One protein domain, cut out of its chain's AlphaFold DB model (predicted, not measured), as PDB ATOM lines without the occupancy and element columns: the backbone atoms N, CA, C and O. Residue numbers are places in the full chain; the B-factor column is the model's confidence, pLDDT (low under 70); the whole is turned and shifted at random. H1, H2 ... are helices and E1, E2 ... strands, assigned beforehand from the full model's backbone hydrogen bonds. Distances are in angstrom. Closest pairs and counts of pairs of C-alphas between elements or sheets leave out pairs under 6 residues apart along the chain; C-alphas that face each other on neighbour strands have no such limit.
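AT A GLANCE: This is residues 351 to 524 of the 806 residues of an uncharacterized protein of Solirubrobacterales bacterium (UniProt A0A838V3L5). Little is regular here: among long loops, two antiparallel four-strand sheets make a sandwich, partly face to face. Of 174 printed residues, 55 are in named elements, mostly strand: E1 to E8, then H1. Sheets E1 to E4 and E5 to E8 are meanders, neighbours in chain order. It is compact, radius of gyration of the C-alphas 15.5 A, spanning 43 by 43 by 34 A.

HOW THE PARTS SIT: In E5, residues 436 to 442, and E6, 448 to 453, find N 440 and O 450 within hydrogen-bond range, 2.8 A. E1, residues 362 to 366, touches E5, closest C-alphas Met 364 and Val 439, 5.9 A. H1, residues 504 to 507, is on E5's sheet, height 7.3 A.

IN THESE COORDINATES: Find E1 from C-alpha 362 at (14.205, 45.812, 29.756). E2 is 372 to 377, E3 403 to 408, E4 413 to 416, E7 476 to 483; E8, 486 to 494, 24.0 A long, ends at (4.517, 31.509, 42.913).

THE WHOLE: Long links include E2 to E3; 36 residues have pLDDT under 70; the printed part has no cut.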
ATOM      1  N   THR A 351      12.208  66.325  34.246       94.81
ATOM      2  CA  THR A 351      12.849  67.654  34.296       94.81
ATOM      3  C   THR A 351      14.217  67.617  34.973       94.81
ATOM      4  O   THR A 351      15.124  68.331  34.559       94.81
ATOM      5  N   GLU A 352      14.365  66.773  35.995       92.31
ATOM      6  CA  GLU A 352      15.620  66.515  36.705       92.31
ATOM      7  C   GLU A 352      16.069  65.070  36.432       92.31
ATOM      8  O   GLU A 352      15.230  64.167  36.529       92.31
ATOM      9  N   PRO A 353      17.354  64.800  36.132       90.25
ATOM     10  CA  PRO A 353      17.856  63.442  35.920       90.25
ATOM     11  C   PRO A 353      17.639  62.482  37.100       90.25
ATOM     12  O   PRO A 353      17.277  62.861  38.221       90.25
ATOM     13  N   ASP A 354      17.861  61.190  36.865       89.50
ATOM     14  CA  ASP A 354      17.978  60.211  37.950       89.50
ATOM     15  C   ASP A 354      19.260  60.480  38.759       89.50
ATOM     16  O   ASP A 354      20.334  60.592  38.156       89.50
ATOM     17  N   PRO A 355      19.190  60.614  40.100       88.44
ATOM     18  CA  PRO A 355      20.357  60.942  40.920       88.44
ATOM     19  C   PRO A 355      21.437  59.852  40.892       88.44
ATOM     20  O   PRO A 355      22.596  60.149  41.172       88.44
ATOM     21  N   ASN A 356      21.084  58.616  40.525       91.75
ATOM     22  CA  ASN A 356      22.025  57.514  40.342       91.75
ATOM     23  C   ASN A 356      22.495  57.359  38.881       91.75
ATOM     24  O   ASN A 356      23.209  56.404  38.561       91.75
ATOM     25  N   GLY A 357      22.102  58.265  37.980       91.44
ATOM     26  CA  GLY A 357      22.411  58.213  36.549       91.44
ATOM     27  C   GLY A 357      21.632  57.139  35.781       91.44
ATOM     28  O   GLY A 357      20.781  56.444  36.337       91.44
ATOM     29  N   VAL A 358      21.946  56.994  34.489       93.25
ATOM     30  CA  VAL A 358      21.249  56.081  33.561       93.25
ATOM     31  C   VAL A 358      21.276  54.624  34.052       93.25
ATOM     32  O   VAL A 358      22.262  54.200  34.666       93.25
ATOM     33  N   LYS A 359      20.202  53.867  33.798       93.50
ATOM     34  CA  LYS A 359      20.104  52.414  34.019       93.50
ATOM     35  C   LYS A 359      19.609  51.703  32.749       93.50
ATOM     36  O   LYS A 359      18.979  52.351  31.911       93.50
ATOM     37  N   PRO A 360      19.847  50.387  32.608       93.25
ATOM     38  CA  PRO A 360      19.207  49.545  31.602       93.25
ATOM     39  C   PRO A 360      17.681  49.691  31.538       93.25
ATOM     40  O   PRO A 360      17.023  49.960  32.547       93.25
ATOM     41  N   ALA A 361      17.128  49.446  30.354       94.81
ATOM     42  CA  ALA A 361      15.701  49.324  30.098       94.81
ATOM     43  C   ALA A 361      15.410  47.944  29.490       94.81
ATOM     44  O   ALA A 361      15.962  47.574  28.456       94.81
ATOM     45  N   ALA A 362      14.551  47.170  30.147       93.06
ATOM     46  CA  ALA A 362      14.205  45.812  29.756       93.06
ATOM     47  C   ALA A 362      12.936  45.806  28.895       93.06
ATOM     48  O   ALA A 362      11.844  46.055  29.405       93.06
ATOM     49  N   PHE A 363      13.072  45.520  27.596       95.06
ATOM     50  CA  PHE A 363      11.935  45.361  26.683       95.06
ATOM     51  C   PHE A 363      10.993  44.250  27.168       95.06
ATOM     52  O   PHE A 363      11.445  43.189  27.603       95.06
ATOM     53  N   MET A 364       9.687  44.509  27.079       94.69
ATOM     54  CA  MET A 364       8.629  43.611  27.549       94.69
ATOM     55  C   MET A 364       7.629  43.236  26.452       94.69
ATOM     56  O   MET A 364       7.190  42.088  26.405       94.69
ATOM     57  N   ALA A 365       7.245  44.191  25.596       95.62
ATOM     58  CA  ALA A 365       6.366  43.972  24.447       95.62
ATOM     59  C   ALA A 365       6.385  45.176  23.487       95.62
ATOM     60  O   ALA A 365       6.773  46.282  23.862       95.62
ATOM     61  N   ALA A 366       5.854  44.986  22.282       97.06
ATOM     62  CA  ALA A 366       5.366  46.061  21.422       97.06
ATOM     63  C   ALA A 366       4.011  45.665  20.814       97.06
ATOM     64  O   ALA A 366       3.671  44.477  20.769       97.06
ATOM     65  N   THR A 367       3.223  46.636  20.355       97.81
ATOM     66  CA  THR A 367       2.009  46.364  19.566       97.81
ATOM     67  C   THR A 367       2.370  45.957  18.128       97.81
ATOM     68  O   THR A 367       3.390  46.416  17.614       97.81
ATOM     69  N   PRO A 368       1.558  45.138  17.424       96.19
ATOM     70  CA  PRO A 368       1.861  44.726  16.046       96.19
ATOM     71  C   PRO A 368       1.950  45.873  15.026       96.19
ATOM     72  O   PRO A 368       2.584  45.721  13.991       96.19
ATOM     73  N   ASP A 369       1.353  47.037  15.288       96.94
ATOM     74  CA  ASP A 369       1.509  48.250  14.464       96.94
ATOM     75  C   ASP A 369       2.750  49.092  14.846       96.94
ATOM     76  O   ASP A 369       3.037  50.130  14.238       96.94
ATOM     77  N   GLY A 370       3.485  48.669  15.878       96.81
ATOM     78  CA  GLY A 370       4.602  49.383  16.482       96.81
ATOM     79  C   GLY A 370       4.237  50.738  17.099       96.81
ATOM     80  O   GLY A 370       5.142  51.528  17.338       96.81
ATOM     81  N   SER A 371       2.954  51.062  17.310       97.62
ATOM     82  CA  SER A 371       2.552  52.354  17.893       97.62
ATOM     83  C   SER A 371       2.942  52.495  19.364       97.62
ATOM     84  O   SER A 371       3.152  53.619  19.824       97.62
ATOM     85  N   LYS A 372       3.071  51.377  20.092       98.38
ATOM     86  CA  LYS A 372       3.421  51.346  21.515       98.38
ATOM     87  C   LYS A 372       4.527  50.339  21.808       98.38
ATOM     88  O   LYS A 372       4.492  49.206  21.329       98.38
ATOM     89  N   VAL A 373       5.485  50.752  22.638       98.56
ATOM     90  CA  VAL A 373       6.588  49.922  23.147       98.56
ATOM     91  C   VAL A 373       6.536  49.904  24.671       98.56
ATOM     92  O   VAL A 373       6.530  50.957  25.305       98.56
ATOM     93  N   PHE A 374       6.524  48.709  25.255       98.62
ATOM     94  CA  PHE A 374       6.433  48.481  26.695       98.62
ATOM     95  C   PHE A 374       7.754  47.947  27.238       98.62
ATOM     96  O   PHE A 374       8.337  47.014  26.676       98.62
ATOM     97  N   PHE A 375       8.224  48.514  28.348       98.12
ATOM     98  CA  PHE A 375       9.496  48.134  28.962       98.12
ATOM     99  C   PHE A 375       9.554  48.504  30.448       98.12
ATOM    100  O   PHE A 375       8.829  49.387  30.899       98.12
ATOM    101  N   THR A 376      10.436  47.865  31.217       96.50
ATOM    102  CA  THR A 376      10.687  48.235  32.622       96.50
ATOM    103  C   THR A 376      12.058  48.871  32.816       96.50
ATOM    104  O   THR A 376      12.996  48.606  32.064       96.50
ATOM    105  N   SER A 377      12.198  49.704  33.847       95.31
ATOM    106  CA  SER A 377      13.508  50.136  34.349       95.31
ATOM    107  C   SER A 377      13.427  50.524  35.822       95.31
ATOM    108  O   SER A 377      12.394  51.002  36.290       95.31
ATOM    109  N   CYS A 378      14.535  50.351  36.547       93.75
ATOM    110  CA  CYS A 378      14.719  50.897  37.892       93.75
ATOM    111  C   CYS A 378      15.142  52.377  37.893       93.75
ATOM    112  O   CYS A 378      15.141  53.008  38.947       93.75
ATOM    113  N   GLN A 379      15.495  52.950  36.736       94.75
ATOM    114  CA  GLN A 379      15.632  54.398  36.582       94.75
ATOM    115  C   GLN A 379      14.251  55.059  36.582       94.75
ATOM    116  O   GLN A 379      13.329  54.575  35.923       94.75
ATOM    117  N   LYS A 380      14.133  56.226  37.226       94.62
ATOM    118  CA  LYS A 380      12.961  57.092  37.054       94.62
ATOM    119  C   LYS A 380      13.009  57.798  35.700       94.62
ATOM    120  O   LYS A 380      13.921  58.598  35.470       94.62
ATOM    121  N   LEU A 381      12.025  57.550  34.831       96.50
ATOM    122  CA  LEU A 381      11.942  58.137  33.482       96.50
ATOM    123  C   LEU A 381      10.805  59.155  33.308       96.50
ATOM    124  O   LEU A 381      10.909  60.019  32.438       96.50
ATOM    125  N   THR A 382       9.784  59.141  34.170       96.38
ATOM    126  CA  THR A 382       8.733  60.176  34.252       96.38
ATOM    127  C   THR A 382       8.790  60.922  35.594       96.38
ATOM    128  O   THR A 382       9.459  60.489  36.534       96.38
ATOM    129  N   ASN A 383       8.166  62.102  35.701       94.38
ATOM    130  CA  ASN A 383       8.287  62.955  36.903       94.38
ATOM    131  C   ASN A 383       7.531  62.410  38.130       94.38
ATOM    132  O   ASN A 383       7.837  62.789  39.258       94.38
ATOM    133  N   ASP A 384       6.563  61.535  37.887       92.06
ATOM    134  CA  ASP A 384       5.688  60.836  38.828       92.06
ATOM    135  C   ASP A 384       6.143  59.398  39.149       92.06
ATOM    136  O   ASP A 384       5.610  58.797  40.079       92.06
ATOM    137  N   SER A 385       7.152  58.885  38.433       93.06
ATOM    138  CA  SER A 385       7.687  57.522  38.567       93.06
ATOM    139  C   SER A 385       8.006  57.120  40.012       93.06
ATOM    140  O   SER A 385       8.582  57.899  40.788       93.06
ATOM    141  N   THR A 386       7.683  55.873  40.370       91.44
ATOM    142  CA  THR A 386       7.935  55.282  41.697       91.44
ATOM    143  C   THR A 386       9.243  54.492  41.791       91.44
ATOM    144  O   THR A 386       9.689  54.226  42.907       91.44
ATOM    145  N   ALA A 387       9.885  54.203  40.655       92.81
ATOM    146  CA  ALA A 387      11.064  53.356  40.507       92.81
ATOM    147  C   ALA A 387      12.215  53.733  41.446       92.81
ATOM    148  O   ALA A 387      12.457  54.898  41.767       92.81
ATOM    149  N   VAL A 388      12.958  52.728  41.890       92.38
ATOM    150  CA  VAL A 388      14.019  52.880  42.882       92.38
ATOM    151  C   VAL A 388      15.328  52.405  42.275       92.38
ATOM    152  O   VAL A 388      15.582  51.207  42.145       92.38
ATOM    153  N   SER A 389      16.150  53.379  41.894       92.12
ATOM    154  CA  SER A 389      17.516  53.189  41.424       92.12
ATOM    155  C   SER A 389      18.501  53.200  42.598       92.12
ATOM    156  O   SER A 389      18.271  53.817  43.640       92.12
ATOM    157  N   THR A 390      19.653  52.567  42.400       91.75
ATOM    158  CA  THR A 390      20.825  52.677  43.284       91.75
ATOM    159  C   THR A 390      22.068  52.971  42.444       91.75
ATOM    160  O   THR A 390      22.000  52.992  41.214       91.75
ATOM    161  N   THR A 391      23.224  53.175  43.078       91.19
ATOM    162  CA  THR A 391      24.504  53.385  42.376       91.19
ATOM    163  C   THR A 391      25.041  52.138  41.657       91.19
ATOM    164  O   THR A 391      26.113  52.209  41.058       91.19
ATOM    165  N   ALA A 392      24.353  50.991  41.724       88.88
ATOM    166  CA  ALA A 392      24.678  49.828  40.900       88.88
ATOM    167  C   ALA A 392      24.357  50.118  39.415       88.88
ATOM    168  O   ALA A 392      23.358  50.783  39.136       88.88
ATOM    169  N   PRO A 393      25.170  49.650  38.449       85.81
ATOM    170  CA  PRO A 393      24.939  49.928  37.027       85.81
ATOM    171  C   PRO A 393      23.701  49.203  36.472       85.81
ATOM    172  O   PRO A 393      23.030  49.732  35.590       85.81
ATOM    173  N   GLU A 394      23.384  48.026  37.010       86.69
ATOM    174  CA  GLU A 394      22.286  47.149  36.590       86.69
ATOM    175  C   GLU A 394      21.058  47.284  37.510       86.69
ATOM    176  O   GLU A 394      21.189  47.685  38.670       86.69
ATOM    177  N   CYS A 395      19.878  46.887  37.019       86.56
ATOM    178  CA  CYS A 395      18.614  46.842  37.773       86.56
ATOM    179  C   CYS A 395      18.332  45.455  38.396       86.56
ATOM    180  O   CYS A 395      17.249  44.900  38.213       86.56
ATOM    181  N   THR A 396      19.322  44.850  39.055       80.81
ATOM    182  CA  THR A 396      19.293  43.432  39.464       80.81
ATOM    183  C   THR A 396      19.217  43.188  40.977       80.81
ATOM    184  O   THR A 396      18.992  42.046  41.394       80.81
ATOM    185  N   THR A 397      19.384  44.218  41.817       82.81
ATOM    186  CA  THR A 397      19.450  44.058  43.282       82.81
ATOM    187  C   THR A 397      18.071  44.107  43.943       82.81
ATOM    188  O   THR A 397      17.125  44.696  43.427       82.81
ATOM    189  N   SER A 398      17.949  43.513  45.132       83.75
ATOM    190  CA  SER A 398      16.723  43.564  45.942       83.75
ATOM    191  C   SER A 398      16.490  44.905  46.654       83.75
ATOM    192  O   SER A 398      15.456  45.067  47.292       83.75
ATOM    193  N   GLU A 399      17.426  45.856  46.537       86.75
ATOM    194  CA  GLU A 399      17.290  47.253  46.993       86.75
ATOM    195  C   GLU A 399      16.669  48.161  45.914       86.75
ATOM    196  O   GLU A 399      16.469  49.355  46.135       86.75
ATOM    197  N   GLN A 400      16.417  47.618  44.721       88.88
ATOM    198  CA  GLN A 400      15.899  48.341  43.566       88.88
ATOM    199  C   GLN A 400      14.439  47.972  43.289       88.88
ATOM    200  O   GLN A 400      13.938  46.921  43.691       88.88
ATOM    201  N   GLY A 401      13.755  48.843  42.554       90.56
ATOM    202  CA  GLY A 401      12.375  48.639  42.131       90.56
ATOM    203  C   GLY A 401      12.157  49.184  40.732       90.56
ATOM    204  O   GLY A 401      12.499  50.334  40.469       90.56
ATOM    205  N   GLN A 402      11.615  48.367  39.833       93.56
ATOM    206  CA  GLN A 402      11.277  48.799  38.480       93.56
ATOM    207  C   GLN A 402       9.835  49.309  38.390       93.56
ATOM    208  O   GLN A 402       8.937  48.695  38.970       93.56
ATOM    209  N   ASP A 403       9.622  50.361  37.605       96.44
ATOM    210  CA  ASP A 403       8.306  50.717  37.054       96.44
ATOM    211  C   ASP A 403       8.137  50.086  35.657       96.44
ATOM    212  O   ASP A 403       9.118  49.661  35.034       96.44
ATOM    213  N   LEU A 404       6.898  50.043  35.160       98.12
ATOM    214  CA  LEU A 404       6.531  49.634  33.801       98.12
ATOM    215  C   LEU A 404       6.099  50.851  32.981       98.12
ATOM    216  O   LEU A 404       5.109  51.507  33.299       98.12
ATOM    217  N   TYR A 405       6.815  51.107  31.893       98.62
ATOM    218  CA  TYR A 405       6.604  52.252  31.020       98.62
ATOM    219  C   TYR A 405       5.976  51.850  29.681       98.62
ATOM    220  O   TYR A 405       6.289  50.796  29.125       98.62
ATOM    221  N   GLU A 406       5.142  52.738  29.142       98.62
ATOM    222  CA  GLU A 406       4.695  52.752  27.748       98.62
ATOM    223  C   GLU A 406       5.325  53.948  27.024       98.62
ATOM    224  O   GLU A 406       5.191  55.089  27.474       98.62
ATOM    225  N   TYR A 407       5.969  53.690  25.885       98.75
ATOM    226  CA  TYR A 407       6.375  54.702  24.913       98.75
ATOM    227  C   TYR A 407       5.445  54.669  23.697       98.75
ATOM    228  O   TYR A 407       5.344  53.642  23.024       98.75
ATOM    229  N   ASP A 408       4.802  55.794  23.394       98.31
ATOM    230  CA  ASP A 408       3.900  55.960  22.252       98.31
ATOM    231  C   ASP A 408       4.639  56.648  21.093       98.31
ATOM    232  O   ASP A 408       5.024  57.818  21.186       98.31
ATOM    233  N   THR A 409       4.858  55.928  19.988       97.12
ATOM    234  CA  THR A 409       5.722  56.407  18.894       97.12
ATOM    235  C   THR A 409       5.079  57.525  18.075       97.12
ATOM    236  O   THR A 409       5.782  58.380  17.542       97.12
ATOM    237  N   ALA A 410       3.745  57.557  17.992       95.19
ATOM    238  CA  ALA A 410       3.014  58.566  17.229       95.19
ATOM    239  C   ALA A 410       3.086  59.952  17.892       95.19
ATOM    240  O   ALA A 410       3.129  60.975  17.206       95.19
ATOM    241  N   THR A 411       3.115  59.991  19.225       96.75
ATOM    242  CA  THR A 411       3.207  61.231  20.012       96.75
ATOM    243  C   THR A 411       4.609  61.531  20.538       96.75
ATOM    244  O   THR A 411       4.872  62.674  20.911       96.75
ATOM    245  N   ASN A 412       5.513  60.544  20.539       96.00
ATOM    246  CA  ASN A 412       6.793  60.571  21.256       96.00
ATOM    247  C   ASN A 412       6.589  60.904  22.747       96.00
ATOM    248  O   ASN A 412       7.296  61.733  23.323       96.00
ATOM    249  N   SER A 413       5.571  60.293  23.363       97.19
ATOM    250  CA  SER A 413       5.279  60.434  24.792       97.19
ATOM    251  C   SER A 413       5.662  59.170  25.562       97.19
ATOM    252  O   SER A 413       5.685  58.072  25.008       97.19
ATOM    253  N   LEU A 414       5.997  59.344  26.843       98.38
ATOM    254  CA  LEU A 414       6.375  58.272  27.760       98.38
ATOM    255  C   LEU A 414       5.499  58.362  29.010       98.38
ATOM    256  O   LEU A 414       5.411  59.433  29.615       98.38
ATOM    257  N   THR A 415       4.890  57.242  29.393       97.81
ATOM    258  CA  THR A 415       3.970  57.132  30.532       97.81
ATOM    259  C   THR A 415       4.423  56.004  31.455       97.81
ATOM    260  O   THR A 415       4.692  54.906  30.980       97.81
ATOM    261  N   ASP A 416       4.488  56.248  32.765       97.69
ATOM    262  CA  ASP A 416       4.579  55.184  33.772       97.69
ATOM    263  C   ASP A 416       3.171  54.622  34.019       97.69
ATOM    264  O   ASP A 416       2.279  55.334  34.484       97.69
ATOM    265  N   LEU A 417       2.961  53.346  33.694       97.88
ATOM    266  CA  LEU A 417       1.685  52.645  33.891       97.88
ATOM    267  C   LEU A 417       1.458  52.247  35.361       97.88
ATOM    268  O   LEU A 417       0.376  51.793  35.729       97.88
ATOM    269  N   THR A 418       2.484  52.395  36.196       96.00
ATOM    270  CA  THR A 418       2.588  51.893  37.569       96.00
ATOM    271  C   THR A 418       2.814  52.982  38.624       96.00
ATOM    272  O   THR A 418       2.990  52.661  39.802       96.00
ATOM    273  N   ASN A 419       2.659  54.256  38.245       90.62
ATOM    274  CA  ASN A 419       2.810  55.443  39.104       90.62
ATOM    275  C   ASN A 419       1.892  55.482  40.354       90.62
ATOM    276  O   ASN A 419       2.044  56.342  41.222       90.62
ATOM    277  N   GLN A 420       0.942  54.549  40.469       80.56
ATOM    278  CA  GLN A 420      -0.060  54.454  41.539       80.56
ATOM    279  C   GLN A 420       0.369  53.583  42.733       80.56
ATOM    280  O   GLN A 420      -0.472  53.260  43.575       80.56
ATOM    281  N   ALA A 421       1.639  53.165  42.818       66.56
ATOM    282  CA  ALA A 421       2.106  52.263  43.872       66.56
ATOM    283  C   ALA A 421       1.750  52.775  45.283       66.56
ATOM    284  O   ALA A 421       2.082  53.902  45.666       66.56
ATOM    285  N   VAL A 422       1.049  51.937  46.060       58.28
ATOM    286  CA  VAL A 422       0.398  52.350  47.309       58.28
ATOM    287  C   VAL A 422       1.433  52.497  48.421       58.28
ATOM    288  O   VAL A 422       1.691  51.587  49.209       58.28
ATOM    289  N   SER A 423       2.022  53.685  48.491       49.41
ATOM    290  CA  SER A 423       2.875  54.103  49.596       49.41
ATOM    291  C   SER A 423       2.026  54.393  50.837       49.41
ATOM    292  O   SER A 423       1.505  55.492  51.012       49.41
ATOM    293  N   ASP A 424       1.916  53.409  51.732       46.84
ATOM    294  CA  ASP A 424       1.672  53.699  53.147       46.84
ATOM    295  C   ASP A 424       3.011  54.132  53.780       46.84
ATOM    296  O   ASP A 424       3.883  53.286  53.995       46.84
ATOM    297  N   PRO A 425       3.215  55.427  54.094       41.88
ATOM    298  CA  PRO A 425       4.469  55.910  54.669       41.88
ATOM    299  C   PRO A 425       4.707  55.426  56.112       41.88
ATOM    300  O   PRO A 425       5.740  55.760  56.694       41.88
ATOM    301  N   ALA A 426       3.773  54.680  56.718       43.50
ATOM    302  CA  ALA A 426       3.947  54.066  58.030       43.50
ATOM    303  C   ALA A 426       4.625  52.681  57.992       43.50
ATOM    304  O   ALA A 426       5.015  52.184  59.053       43.50
ATOM    305  N   THR A 427       4.790  52.052  56.819       48.75
ATOM    306  CA  THR A 427       5.458  50.743  56.687       48.75
ATOM    307  C   THR A 427       6.819  50.862  55.998       48.75
ATOM    308  O   THR A 427       7.043  51.708  55.133       48.75
ATOM    309  N   ALA A 428       7.757  49.982  56.358       40.78
ATOM    310  CA  ALA A 428       9.089  49.932  55.743       40.78
ATOM    311  C   ALA A 428       9.088  49.332  54.317       40.78
ATOM    312  O   ALA A 428      10.148  49.164  53.715       40.78
ATOM    313  N   GLU A 429       7.911  48.994  53.786       46.94
ATOM    314  CA  GLU A 429       7.716  48.248  52.539       46.94
ATOM    315  C   GLU A 429       7.375  49.165  51.350       46.94
ATOM    316  O   GLU A 429       7.505  48.753  50.200       46.94
ATOM    317  N   ALA A 430       7.079  50.448  51.600       52.97
ATOM    318  CA  ALA A 430       6.963  51.504  50.583       52.97
ATOM    319  C   ALA A 430       8.317  51.901  49.933       52.97
ATOM    320  O   ALA A 430       8.458  52.984  49.367       52.97
ATOM    321  N   THR A 431       9.335  51.048  50.052       68.06
ATOM    322  CA  THR A 431      10.753  51.316  49.765       68.06
ATOM    323  C   THR A 431      11.196  50.989  48.340       68.06
ATOM    324  O   THR A 431      12.286  51.403  47.963       68.06
ATOM    325  N   HIS A 432      10.369  50.297  47.544       83.25
ATOM    326  CA  HIS A 432      10.736  49.787  46.211       83.25
ATOM    327  C   HIS A 432       9.725  50.144  45.099       83.25
ATOM    328  O   HIS A 432       9.758  49.554  44.021       83.25
ATOM    329  N   GLY A 433       8.813  51.093  45.344       86.94
ATOM    330  CA  GLY A 433       7.804  51.508  44.360       86.94
ATOM    331  C   GLY A 433       6.917  50.348  43.891       86.94
ATOM    332  O   GLY A 433       6.495  49.512  44.695       86.94
ATOM    333  N   ALA A 434       6.648  50.282  42.588       92.12
ATOM    334  CA  ALA A 434       5.899  49.185  41.984       92.12
ATOM    335  C   ALA A 434       6.656  47.845  41.996       92.12
ATOM    336  O   ALA A 434       6.052  46.792  42.220       92.12
ATOM    337  N   ALA A 435       7.977  47.881  41.785       92.00
ATOM    338  CA  ALA A 435       8.846  46.710  41.678       92.00
ATOM    339  C   ALA A 435       8.296  45.633  40.717       92.00
ATOM    340  O   ALA A 435       8.128  44.460  41.079       92.00
ATOM    341  N   VAL A 436       8.003  46.052  39.484       94.25
ATOM    342  CA  VAL A 436       7.542  45.197  38.385       94.25
ATOM    343  C   VAL A 436       8.590  44.132  38.054       94.25
ATOM    344  O   VAL A 436       9.787  44.411  37.987       94.25
ATOM    345  N   GLN A 437       8.111  42.904  37.859       90.62
ATOM    346  CA  GLN A 437       8.915  41.721  37.557       90.62
ATOM    347  C   GLN A 437       8.778  41.243  36.111       90.62
ATOM    348  O   GLN A 437       9.629  40.484  35.677       90.62
ATOM    349  N   GLY A 438       7.747  41.650  35.360       92.12
ATOM    350  CA  GLY A 438       7.633  41.359  33.925       92.12
ATOM    351  C   GLY A 438       6.196  41.362  33.394       92.12
ATOM    352  O   GLY A 438       5.239  41.467  34.164       92.12
ATOM    353  N   VAL A 439       6.044  41.220  32.072       95.44
ATOM    354  CA  VAL A 439       4.754  41.302  31.356       95.44
ATOM    355  C   VAL A 439       4.335  39.942  30.787       95.44
ATOM    356  O   VAL A 439       5.066  39.294  30.033       95.44
ATOM    357  N   LEU A 440       3.112  39.523  31.112       94.75
ATOM    358  CA  LEU A 440       2.486  38.289  30.635       94.75
ATOM    359  C   LEU A 440       2.000  38.426  29.189       94.75
ATOM    360  O   LEU A 440       2.164  37.508  28.384       94.75
ATOM    361  N   GLY A 441       1.467  39.595  28.841       95.44
ATOM    362  CA  GLY A 441       1.073  39.956  27.483       95.44
ATOM    363  C   GLY A 441       0.360  41.305  27.429       95.44
ATOM    364  O   GLY A 441      -0.009  41.868  28.463       95.44
ATOM    365  N   VAL A 442       0.166  41.799  26.208       97.38
ATOM    366  CA  VAL A 442      -0.563  43.036  25.900       97.38
ATOM    367  C   VAL A 442      -1.607  42.762  24.817       97.38
ATOM    368  O   VAL A 442      -1.436  41.838  24.023       97.38
ATOM    369  N   SER A 443      -2.679  43.553  24.772       97.88
ATOM    370  CA  SER A 443      -3.612  43.550  23.636       97.88
ATOM    371  C   SER A 443      -2.959  44.127  22.372       97.88
ATOM    372  O   SER A 443      -1.974  44.863  22.453       97.88
ATOM    373  N   THR A 444      -3.509  43.856  21.183       97.12
ATOM    374  CA  THR A 444      -2.908  44.314  19.908       97.12
ATOM    375  C   THR A 444      -2.883  45.837  19.756       97.12
ATOM    376  O   THR A 444      -2.064  46.365  19.013       97.12
ATOM    377  N   ASN A 445      -3.738  46.551  20.488       96.94
ATOM    378  CA  ASN A 445      -3.779  48.013  20.582       96.94
ATOM    379  C   ASN A 445      -3.078  48.578  21.842       96.94
ATOM    380  O   ASN A 445      -3.143  49.781  22.083       96.94
ATOM    381  N   GLY A 446      -2.496  47.723  22.692       97.06
ATOM    382  CA  GLY A 446      -1.857  48.100  23.957       97.06
ATOM    383  C   GLY A 446      -2.795  48.557  25.086       97.06
ATOM    384  O   GLY A 446      -2.314  48.858  26.172       97.06
ATOM    385  N   SER A 447      -4.121  48.606  24.887       97.25
ATOM    386  CA  SER A 447      -5.051  49.116  25.911       97.25
ATOM    387  C   SER A 447      -5.192  48.228  27.151       97.25
ATOM    388  O   SER A 447      -5.731  48.694  28.151       97.25
ATOM    389  N   TYR A 448      -4.753  46.970  27.095       98.50
ATOM    390  CA  TYR A 448      -4.650  46.062  28.238       98.50
ATOM    391  C   TYR A 448      -3.217  45.558  28.370       98.50
ATOM    392  O   TYR A 448      -2.649  45.051  27.401       98.50
ATOM    393  N   VAL A 449      -2.662  45.639  29.580       98.62
ATOM    394  CA  VAL A 449      -1.307  45.163  29.899       98.62
ATOM    395  C   VAL A 449      -1.365  44.284  31.144       98.62
ATOM    396  O   VAL A 449      -1.718  44.756  32.224       98.62
ATOM    397  N   TYR A 450      -1.022  43.004  31.006       98.69
ATOM    398  CA  TYR A 450      -1.000  42.035  32.107       98.69
ATOM    399  C   TYR A 450       0.424  41.860  32.623       98.69
ATOM    400  O   TYR A 450       1.315  41.511  31.850       98.69
ATOM    401  N   PHE A 451       0.660  42.077  33.917       98.06
ATOM    402  CA  PHE A 451       2.016  42.126  34.470       98.06
ATOM    403  C   PHE A 451       2.104  41.604  35.909       98.06
ATOM    404  O   PHE A 451       1.143  41.662  36.677       98.06
ATOM    405  N   ALA A 452       3.280  41.098  36.274       95.81
ATOM    406  CA  ALA A 452       3.606  40.671  37.628       95.81
ATOM    407  C   ALA A 452       4.469  41.729  38.329       95.81
ATOM    408  O   ALA A 452       5.382  42.292  37.724       95.81
ATOM    409  N   ALA A 453       4.211  41.987  39.610       94.19
ATOM    410  CA  ALA A 453       4.976  42.940  40.412       94.19
ATOM    411  C   ALA A 453       5.044  42.532  41.892       94.19
ATOM    412  O   ALA A 453       4.164  41.835  42.407       94.19
ATOM    413  N   ASN A 454       6.088  42.980  42.592       91.75
ATOM    414  CA  ASN A 454       6.236  42.754  44.030       91.75
ATOM    415  C   ASN A 454       5.387  43.732  44.866       91.75
ATOM    416  O   ASN A 454       4.897  43.367  45.938       91.75
ATOM    417  N   GLY A 455       5.219  44.970  44.391       89.94
ATOM    418  CA  GLY A 455       4.489  46.026  45.091       89.94
ATOM    419  C   GLY A 455       2.982  45.780  45.217       89.94
ATOM    420  O   GLY A 455       2.401  44.887  44.585       89.94
ATOM    421  N   VAL A 456       2.342  46.608  46.045       92.06
ATOM    422  CA  VAL A 456       0.882  46.685  46.215       92.06
ATOM    423  C   VAL A 456       0.365  47.839  45.355       92.06
ATOM    424  O   VAL A 456       0.614  49.004  45.658       92.06
ATOM    425  N   LEU A 457      -0.326  47.508  44.262       92.31
ATOM    426  CA  LEU A 457      -0.782  48.468  43.244       92.31
ATOM    427  C   LEU A 457      -2.308  48.616  43.179       92.31
ATOM    428  O   LEU A 457      -2.811  49.539  42.551       92.31
ATOM    429  N   ALA A 458      -3.051  47.705  43.811       92.75
ATOM    430  CA  ALA A 458      -4.509  47.698  43.810       92.75
ATOM    431  C   ALA A 458      -5.067  47.033  45.078       92.75
ATOM    432  O   ALA A 458      -4.372  46.290  45.775       92.75
ATOM    433  N   SER A 459      -6.347  47.283  45.367       90.50
ATOM    434  CA  SER A 459      -7.053  46.661  46.494       90.50
ATOM    435  C   SER A 459      -7.079  45.131  46.370       90.50
ATOM    436  O   SER A 459      -7.269  44.596  45.281       90.50
ATOM    437  N   GLY A 460      -6.902  44.426  47.489       89.81
ATOM    438  CA  GLY A 460      -6.853  42.959  47.550       89.81
ATOM    439  C   GLY A 460      -5.455  42.353  47.374       89.81
ATOM    440  O   GLY A 460      -5.232  41.235  47.839       89.81
ATOM    441  N   ALA A 461      -4.502  43.089  46.795       91.94
ATOM    442  CA  ALA A 461      -3.100  42.683  46.771       91.94
ATOM    443  C   ALA A 461      -2.461  42.756  48.172       91.94
ATOM    444  O   ALA A 461      -2.893  43.514  49.042       91.94
ATOM    445  N   THR A 462      -1.393  41.985  48.382       90.19
ATOM    446  CA  THR A 462      -0.576  42.006  49.611       90.19
ATOM    447  C   THR A 462       0.909  41.972  49.246       90.19
ATOM    448  O   THR A 462       1.235  41.421  48.193       90.19
ATOM    449  N   PRO A 463       1.825  42.527  50.062       87.88
ATOM    450  CA  PRO A 463       3.250  42.611  49.732       87.88
ATOM    451  C   PRO A 463       3.837  41.302  49.184       87.88
ATOM    452  O   PRO A 463       3.554  40.209  49.691       87.88
ATOM    453  N   GLY A 464       4.603  41.401  48.100       88.25
ATOM    454  CA  GLY A 464       5.349  40.282  47.532       88.25
ATOM    455  C   GLY A 464       6.612  39.939  48.331       88.25
ATOM    456  O   GLY A 464       6.965  40.597  49.309       88.25
ATOM    457  N   SER A 465       7.304  38.897  47.884       86.50
ATOM    458  CA  SER A 465       8.651  38.518  48.324       86.50
ATOM    459  C   SER A 465       9.542  38.130  47.134       86.50
ATOM    460  O   SER A 465      10.357  37.214  47.219       86.50
ATOM    461  N   CYS A 466       9.352  38.816  46.005       84.62
ATOM    462  CA  CYS A 466      10.023  38.585  44.729       84.62
ATOM    463  C   CYS A 466      10.839  39.814  44.267       84.62
ATOM    464  O   CYS A 466      10.654  40.312  43.162       84.62
ATOM    465  N   LEU A 467      11.713  40.333  45.140       84.12
ATOM    466  CA  LEU A 467      12.631  41.441  44.832       84.12
ATOM    467  C   LEU A 467      14.024  40.937  44.437       84.12
ATOM    468  O   LEU A 467      14.626  40.143  45.161       84.12
ATOM    469  N   GLY A 468      14.570  41.498  43.356       71.06
ATOM    470  CA  GLY A 468      15.886  41.151  42.818       71.06
ATOM    471  C   GLY A 468      15.875  39.890  41.949       71.06
ATOM    472  O   GLY A 468      14.902  39.143  41.903       71.06
ATOM    473  N   VAL A 469      16.979  39.658  41.237       61.72
ATOM    474  CA  VAL A 469      17.072  38.600  40.210       61.72
ATOM    475  C   VAL A 469      17.357  37.205  40.794       61.72
ATOM    476  O   VAL A 469      16.985  36.196  40.201       61.72
ATOM    477  N   HIS A 470      17.930  37.142  41.999       55.78
ATOM    478  CA  HIS A 470      18.185  35.903  42.744       55.78
ATOM    479  C   HIS A 470      17.366  35.894  44.045       55.78
ATOM    480  O   HIS A 470      17.878  36.180  45.130       55.78
ATOM    481  N   THR A 471      16.063  35.630  43.928       52.12
ATOM    482  CA  THR A 471      15.148  35.475  45.073       52.12
ATOM    483  C   THR A 471      15.360  34.129  45.796       52.12
ATOM    484  O   THR A 471      16.118  33.285  45.319       52.12
ATOM    485  N   PRO A 472      14.754  33.901  46.979       45.69
ATOM    486  CA  PRO A 472      14.916  32.639  47.710       45.69
ATOM    487  C   PRO A 472      14.250  31.426  47.032       45.69
ATOM    488  O   PRO A 472      13.430  31.567  46.124       45.69
ATOM    489  N   GLU A 473      14.515  30.232  47.582       53.44
ATOM    490  CA  GLU A 473      13.905  28.939  47.193       53.44
ATOM    491  C   GLU A 473      12.361  28.967  47.128       53.44
ATOM    492  O   GLU A 473      11.751  28.142  46.454       53.44
ATOM    493  N   VAL A 474      11.713  29.914  47.822       60.59
ATOM    494  CA  VAL A 474      10.288  30.243  47.675       60.59
ATOM    495  C   VAL A 474      10.110  31.764  47.730       60.59
ATOM    496  O   VAL A 474      10.537  32.412  48.688       60.59
ATOM    497  N   GLY A 475       9.423  32.325  46.735       76.50
ATOM    498  CA  GLY A 475       9.026  33.734  46.664       76.50
ATOM    499  C   GLY A 475       7.596  33.876  46.138       76.50
ATOM    500  O   GLY A 475       7.021  32.904  45.645       76.50
ATOM    501  N   ALA A 476       7.005  35.069  46.224       87.69
ATOM    502  CA  ALA A 476       5.679  35.330  45.658       87.69
ATOM    503  C   ALA A 476       5.539  36.744  45.076       87.69
ATOM    504  O   ALA A 476       5.987  37.709  45.694       87.69
ATOM    505  N   CYS A 477       4.860  36.865  43.936       92.00
ATOM    506  CA  CYS A 477       4.479  38.140  43.319       92.00
ATOM    507  C   CYS A 477       2.954  38.328  43.312       92.00
ATOM    508  O   CYS A 477       2.196  37.387  43.554       92.00
ATOM    509  N   ASN A 478       2.502  39.537  42.981       95.06
ATOM    510  CA  ASN A 478       1.113  39.839  42.645       95.06
ATOM    511  C   ASN A 478       0.968  39.957  41.118       95.06
ATOM    512  O   ASN A 478       1.816  40.563  40.464       95.06
ATOM    513  N   LEU A 479      -0.106  39.394  40.567       97.88
ATOM    514  CA  LEU A 479      -0.520  39.526  39.172       97.88
ATOM    515  C   LEU A 479      -1.571  40.633  39.047       97.88
ATOM    516  O   LEU A 479      -2.549  40.659  39.803       97.88
ATOM    517  N   TYR A 480      -1.382  41.507  38.065       98.31
ATOM    518  CA  TYR A 480      -2.228  42.660  37.790       98.31
ATOM    519  C   TYR A 480      -2.611  42.751  36.308       98.31
ATOM    520  O   TYR A 480      -1.927  42.215  35.433       98.31
ATOM    521  N   VAL A 481      -3.670  43.513  36.035       98.50
ATOM    522  CA  VAL A 481      -3.938  44.111  34.722       98.50
ATOM    523  C   VAL A 481      -4.015  45.628  34.853       98.50
ATOM    524  O   VAL A 481      -4.646  46.141  35.778       98.50
ATOM    525  N   TRP A 482      -3.379  46.339  33.925       98.38
ATOM    526  CA  TRP A 482      -3.589  47.764  33.684       98.38
ATOM    527  C   TRP A 482      -4.539  47.950  32.496       98.38
ATOM    528  O   TRP A 482      -4.387  47.275  31.473       98.38
ATOM    529  N   HIS A 483      -5.502  48.861  32.632       96.75
ATOM    530  CA  HIS A 483      -6.406  49.298  31.565       96.75
ATOM    531  C   HIS A 483      -6.860  50.743  31.817       96.75
ATOM    532  O   HIS A 483      -7.256  51.068  32.933       96.75
ATOM    533  N   GLU A 484      -6.796  51.613  30.801       91.81
ATOM    534  CA  GLU A 484      -7.241  53.023  30.862       91.81
ATOM    535  C   GLU A 484      -6.805  53.768  32.146       91.81
ATOM    536  O   GLU A 484      -7.594  54.440  32.809       91.81
ATOM    537  N   GLY A 485      -5.534  53.622  32.538       92.06
ATOM    538  CA  GLY A 485      -4.982  54.282  33.728       92.06
ATOM    539  C   GLY A 485      -5.420  53.686  35.074       92.06
ATOM    540  O   GLY A 485      -5.167  54.303  36.105       92.06
ATOM    541  N   HIS A 486      -6.060  52.516  35.093       93.88
ATOM    542  CA  HIS A 486      -6.486  51.813  36.305       93.88
ATOM    543  C   HIS A 486      -5.768  50.465  36.427       93.88
ATOM    544  O   HIS A 486      -5.704  49.702  35.462       93.88
ATOM    545  N   ILE A 487      -5.274  50.141  37.626       96.50
ATOM    546  CA  ILE A 487      -4.655  48.843  37.932       96.50
ATOM    547  C   ILE A 487      -5.642  47.984  38.729       96.50
ATOM    548  O   ILE A 487      -6.187  48.419  39.742       96.50
ATOM    549  N   THR A 488      -5.855  46.742  38.292       96.31
ATOM    550  CA  THR A 488      -6.687  45.741  38.979       96.31
ATOM    551  C   THR A 488      -5.837  44.544  39.393       96.31
ATOM    552  O   THR A 488      -5.086  44.005  38.582       96.31
ATOM    553  N   TYR A 489      -5.955  44.115  40.651       96.88
ATOM    554  CA  TYR A 489      -5.328  42.892  41.161       96.88
ATOM    555  C   TYR A 489      -6.115  41.653  40.724       96.88
ATOM    556  O   TYR A 489      -7.339  41.629  40.837       96.88
ATOM    557  N   ILE A 490      -5.402  40.627  40.256       98.06
ATOM    558  CA  ILE A 490      -5.976  39.366  39.769       98.06
ATOM    559  C   ILE A 490      -5.724  38.237  40.772       98.06
ATOM    560  O   ILE A 490      -6.660  37.585  41.228       98.06
ATOM    561  N   ALA A 491      -4.453  37.978  41.095       97.19
ATOM    562  CA  ALA A 491      -4.037  36.796  41.847       97.19
ATOM    563  C   ALA A 491      -2.649  36.971  42.479       97.19
ATOM    564  O   ALA A 491      -1.861  37.818  42.060       97.19
ATOM    565  N   ARG A 492      -2.309  36.106  43.440       95.19
ATOM    566  CA  ARG A 492      -0.920  35.900  43.875       95.19
ATOM    567  C   ARG A 492      -0.269  34.839  42.981       95.19
ATOM    568  O   ARG A 492      -0.969  34.005  42.411       95.19
ATOM    569  N   GLN A 493       1.047  34.895  42.816       92.19
ATOM    570  CA  GLN A 493       1.811  34.028  41.914       92.19
ATOM    571  C   GLN A 493       3.058  33.477  42.603       92.19
ATOM    572  O   GLN A 493       3.742  34.210  43.321       92.19
ATOM    573  N   ASN A 494       3.375  32.210  42.344       87.69
ATOM    574  CA  ASN A 494       4.517  31.509  42.913       87.69
ATOM    575  C   ASN A 494       5.832  31.880  42.200       87.69
ATOM    576  O   ASN A 494       6.103  31.449  41.078       87.69
ATOM    577  N   ALA A 495       6.666  32.679  42.862       79.69
ATOM    578  CA  ALA A 495       7.893  33.261  42.321       79.69
ATOM    579  C   ALA A 495       9.167  32.648  42.942       79.69
ATOM    580  O   ALA A 495      10.109  33.361  43.291       79.69
ATOM    581  N   ALA A 496       9.173  31.324  43.121       67.19
ATOM    582  CA  ALA A 496      10.345  30.557  43.546       67.19
ATOM    583  C   ALA A 496      11.485  30.615  42.508       67.19
ATOM    584  O   ALA A 496      11.236  30.499  41.299       67.19
ATOM    585  N   ALA A 497      12.723  30.761  42.988       52.12
ATOM    586  CA  ALA A 497      13.932  30.771  42.167       52.12
ATOM    587  C   ALA A 497      14.695  29.437  42.198       52.12
ATOM    588  O   ALA A 497      14.637  28.695  43.173       52.12
ATOM    589  N   GLU A 498      15.448  29.217  41.115       42.88
ATOM    590  CA  GLU A 498      16.395  28.122  40.854       42.88
ATOM    591  C   GLU A 498      15.835  26.678  40.875       42.88
ATOM    592  O   GLU A 498      15.250  26.184  41.832       42.88
ATOM    593  N   GLY A 499      16.078  25.945  39.779       45.56
ATOM    594  CA  GLY A 499      15.948  24.486  39.723       45.56
ATOM    595  C   GLY A 499      14.698  23.900  39.054       45.56
ATOM    596  O   GLY A 499      14.799  22.783  38.548       45.56
ATOM    597  N   GLU A 500      13.554  24.597  38.999       46.97
ATOM    598  CA  GLU A 500      12.289  24.019  38.492       46.97
ATOM    599  C   GLU A 500      11.600  24.847  37.387       46.97
ATOM    600  O   GLU A 500      11.111  25.948  37.636       46.97
ATOM    601  N   ALA A 501      11.444  24.248  36.195       46.94
ATOM    602  CA  ALA A 501      10.745  24.759  34.993       46.94
ATOM    603  C   ALA A 501       9.215  24.978  35.153       46.94
ATOM    604  O   ALA A 501       8.444  25.088  34.198       46.94
ATOM    605  N   ALA A 502       8.733  24.976  36.393       55.66
ATOM    606  CA  ALA A 502       7.319  24.850  36.715       55.66
ATOM    607  C   ALA A 502       6.823  25.865  37.755       55.66
ATOM    608  O   ALA A 502       5.694  25.724  38.216       55.66
ATOM    609  N   SER A 503       7.624  26.861  38.159       76.25
ATOM    610  CA  SER A 503       7.096  28.002  38.928       76.25
ATOM    611  C   SER A 503       6.285  28.944  38.025       76.25
ATOM    612  O   SER A 503       6.305  28.831  36.793       76.25
ATOM    613  N   ASP A 504       5.563  29.890  38.624       86.69
ATOM    614  CA  ASP A 504       4.686  30.810  37.887       86.69
ATOM    615  C   ASP A 504       5.490  31.880  37.130       86.69
ATOM    616  O   ASP A 504       4.953  32.570  36.268       86.69
ATOM    617  N   THR A 505       6.801  31.986  37.390       83.12
ATOM    618  CA  THR A 505       7.710  32.918  36.698       83.12
ATOM    619  C   THR A 505       7.756  32.719  35.178       83.12
ATOM    620  O   THR A 505       8.025  33.675  34.449       83.12
ATOM    621  N   GLY A 506       7.415  31.520  34.687       83.06
ATOM    622  CA  GLY A 506       7.222  31.242  33.260       83.06
ATOM    623  C   GLY A 506       6.141  32.109  32.604       83.06
ATOM    624  O   GLY A 506       6.169  32.313  31.398       83.06
ATOM    625  N   ASN A 507       5.228  32.714  33.367       89.06
ATOM    626  CA  ASN A 507       4.250  33.647  32.814       89.06
ATOM    627  C   ASN A 507       4.893  34.964  32.323       89.06
ATOM    628  O   ASN A 507       4.363  35.576  31.402       89.06
ATOM    629  N   TRP A 508       6.010  35.430  32.906       88.25
ATOM    630  CA  TRP A 508       6.513  36.800  32.676       88.25
ATOM    631  C   TRP A 508       8.025  36.951  32.420       88.25
ATOM    632  O   TRP A 508       8.492  38.077  32.245       88.25
ATOM    633  N   ARG A 509       8.801  35.860  32.385       81.94
ATOM    634  CA  ARG A 509      10.233  35.898  32.020       81.94
ATOM    635  C   ARG A 509      10.460  36.185  30.519       81.94
ATOM    636  O   ARG A 509       9.605  35.845  29.702       81.94
ATOM    637  N   PRO A 510      11.624  36.759  30.138       77.88
ATOM    638  CA  PRO A 510      11.976  37.059  28.744       77.88
ATOM    639  C   PRO A 510      12.627  35.861  28.030       77.88
ATOM    640  O   PRO A 510      12.844  35.892  26.823       77.88
ATOM    641  N   SER A 511      12.990  34.843  28.815       68.56
ATOM    642  CA  SER A 511      13.830  33.705  28.473       68.56
ATOM    643  C   SER A 511      13.277  32.456  29.160       68.56
ATOM    644  O   SER A 511      12.863  32.551  30.321       68.56
ATOM    645  N   PRO A 512      13.317  31.289  28.505       52.91
ATOM    646  CA  PRO A 512      12.913  30.014  29.082       52.91
ATOM    647  C   PRO A 512      14.128  29.092  29.342       52.91
ATOM    648  O   PRO A 512      14.087  27.881  29.134       52.91
ATOM    649  N   VAL A 513      15.261  29.671  29.752       49.59
ATOM    650  CA  VAL A 513      16.452  28.907  30.158       49.59
ATOM    651  C   VAL A 513      16.261  28.347  31.566       49.59
ATOM    652  O   VAL A 513      16.013  29.089  32.518       49.59
ATOM    653  N   VAL A 514      16.456  27.035  31.722       45.66
ATOM    654  CA  VAL A 514      16.405  26.345  33.018       45.66
ATOM    655  C   VAL A 514      17.674  25.517  33.203       45.66
ATOM    656  O   VAL A 514      17.987  24.629  32.413       45.66
ATOM    657  N   ASN A 515      18.422  25.798  34.275       43.03
ATOM    658  CA  ASN A 515      19.656  25.092  34.647       43.03
ATOM    659  C   ASN A 515      20.717  25.029  33.517       43.03
ATOM    660  O   ASN A 515      21.414  24.024  33.375       43.03
ATOM    661  N   GLY A 516      20.825  26.080  32.693       43.16
ATOM    662  CA  GLY A 516      21.761  26.135  31.558       43.16
ATOM    663  C   GLY A 516      21.378  25.249  30.366       43.16
ATOM    664  O   GLY A 516      22.184  25.068  29.460       43.16
ATOM    665  N   THR A 517      20.166  24.687  30.363       47.66
ATOM    666  CA  THR A 517      19.549  24.063  29.186       47.66
ATOM    667  C   THR A 517      18.461  25.000  28.670       47.66
ATOM    668  O   THR A 517      17.648  25.500  29.450       47.66
ATOM    669  N   ILE A 518      18.454  25.258  27.365       48.66
ATOM    670  CA  ILE A 518      17.410  26.054  26.720       48.66
ATOM    671  C   ILE A 518      16.170  25.161  26.554       48.66
ATOM    672  O   ILE A 518      16.295  24.033  26.083       48.66
ATOM    673  N   ARG A 519      14.984  25.642  26.950       50.69
ATOM    674  CA  ARG A 519      13.689  24.979  26.715       50.69
ATOM    675  C   ARG A 519      12.723  25.973  26.085       50.69
ATOM    676  O   ARG A 519      11.921  26.581  26.781       50.69
ATOM    677  N   VAL A 520      12.866  26.254  24.791       44.06
ATOM    678  CA  VAL A 520      12.172  27.415  24.204       44.06
ATOM    679  C   VAL A 520      10.653  27.252  24.290       44.06
ATOM    680  O   VAL A 520      10.124  26.161  24.117       44.06
ATOM    681  N   GLY A 521       9.924  28.342  24.539       47.78
ATOM    682  CA  GLY A 521       8.454  28.355  24.524       47.78
ATOM    683  C   GLY A 521       7.752  28.152  25.867       47.78
ATOM    684  O   GLY A 521       6.526  28.208  25.909       47.78
ATOM    685  N   GLU A 522       8.475  28.023  26.989       62.66
ATOM    686  CA  GLU A 522       7.877  27.932  28.339       62.66
ATOM    687  C   GLU A 522       7.105  29.200  28.799       62.66
ATOM    688  O   GLU A 522       6.806  29.332  29.989       62.66
ATOM    689  N   LYS A 523       6.734  30.147  27.910       82.19
ATOM    690  CA  LYS A 523       5.857  31.255  28.321       82.19
ATOM    691  C   LYS A 523       4.467  30.712  28.623       82.19
ATOM    692  O   LYS A 523       3.713  30.376  27.712       82.19
ATOM    693  N   THR A 524       4.099  30.651  29.896       88.56
ATOM    694  CA  THR A 524       2.884  29.946  30.340       88.56
ATOM    695  C   THR A 524       1.620  30.808  30.369       88.56
ATOM    696  O   THR A 524       0.647  30.453  31.033       88.56
TER     697      THR A 524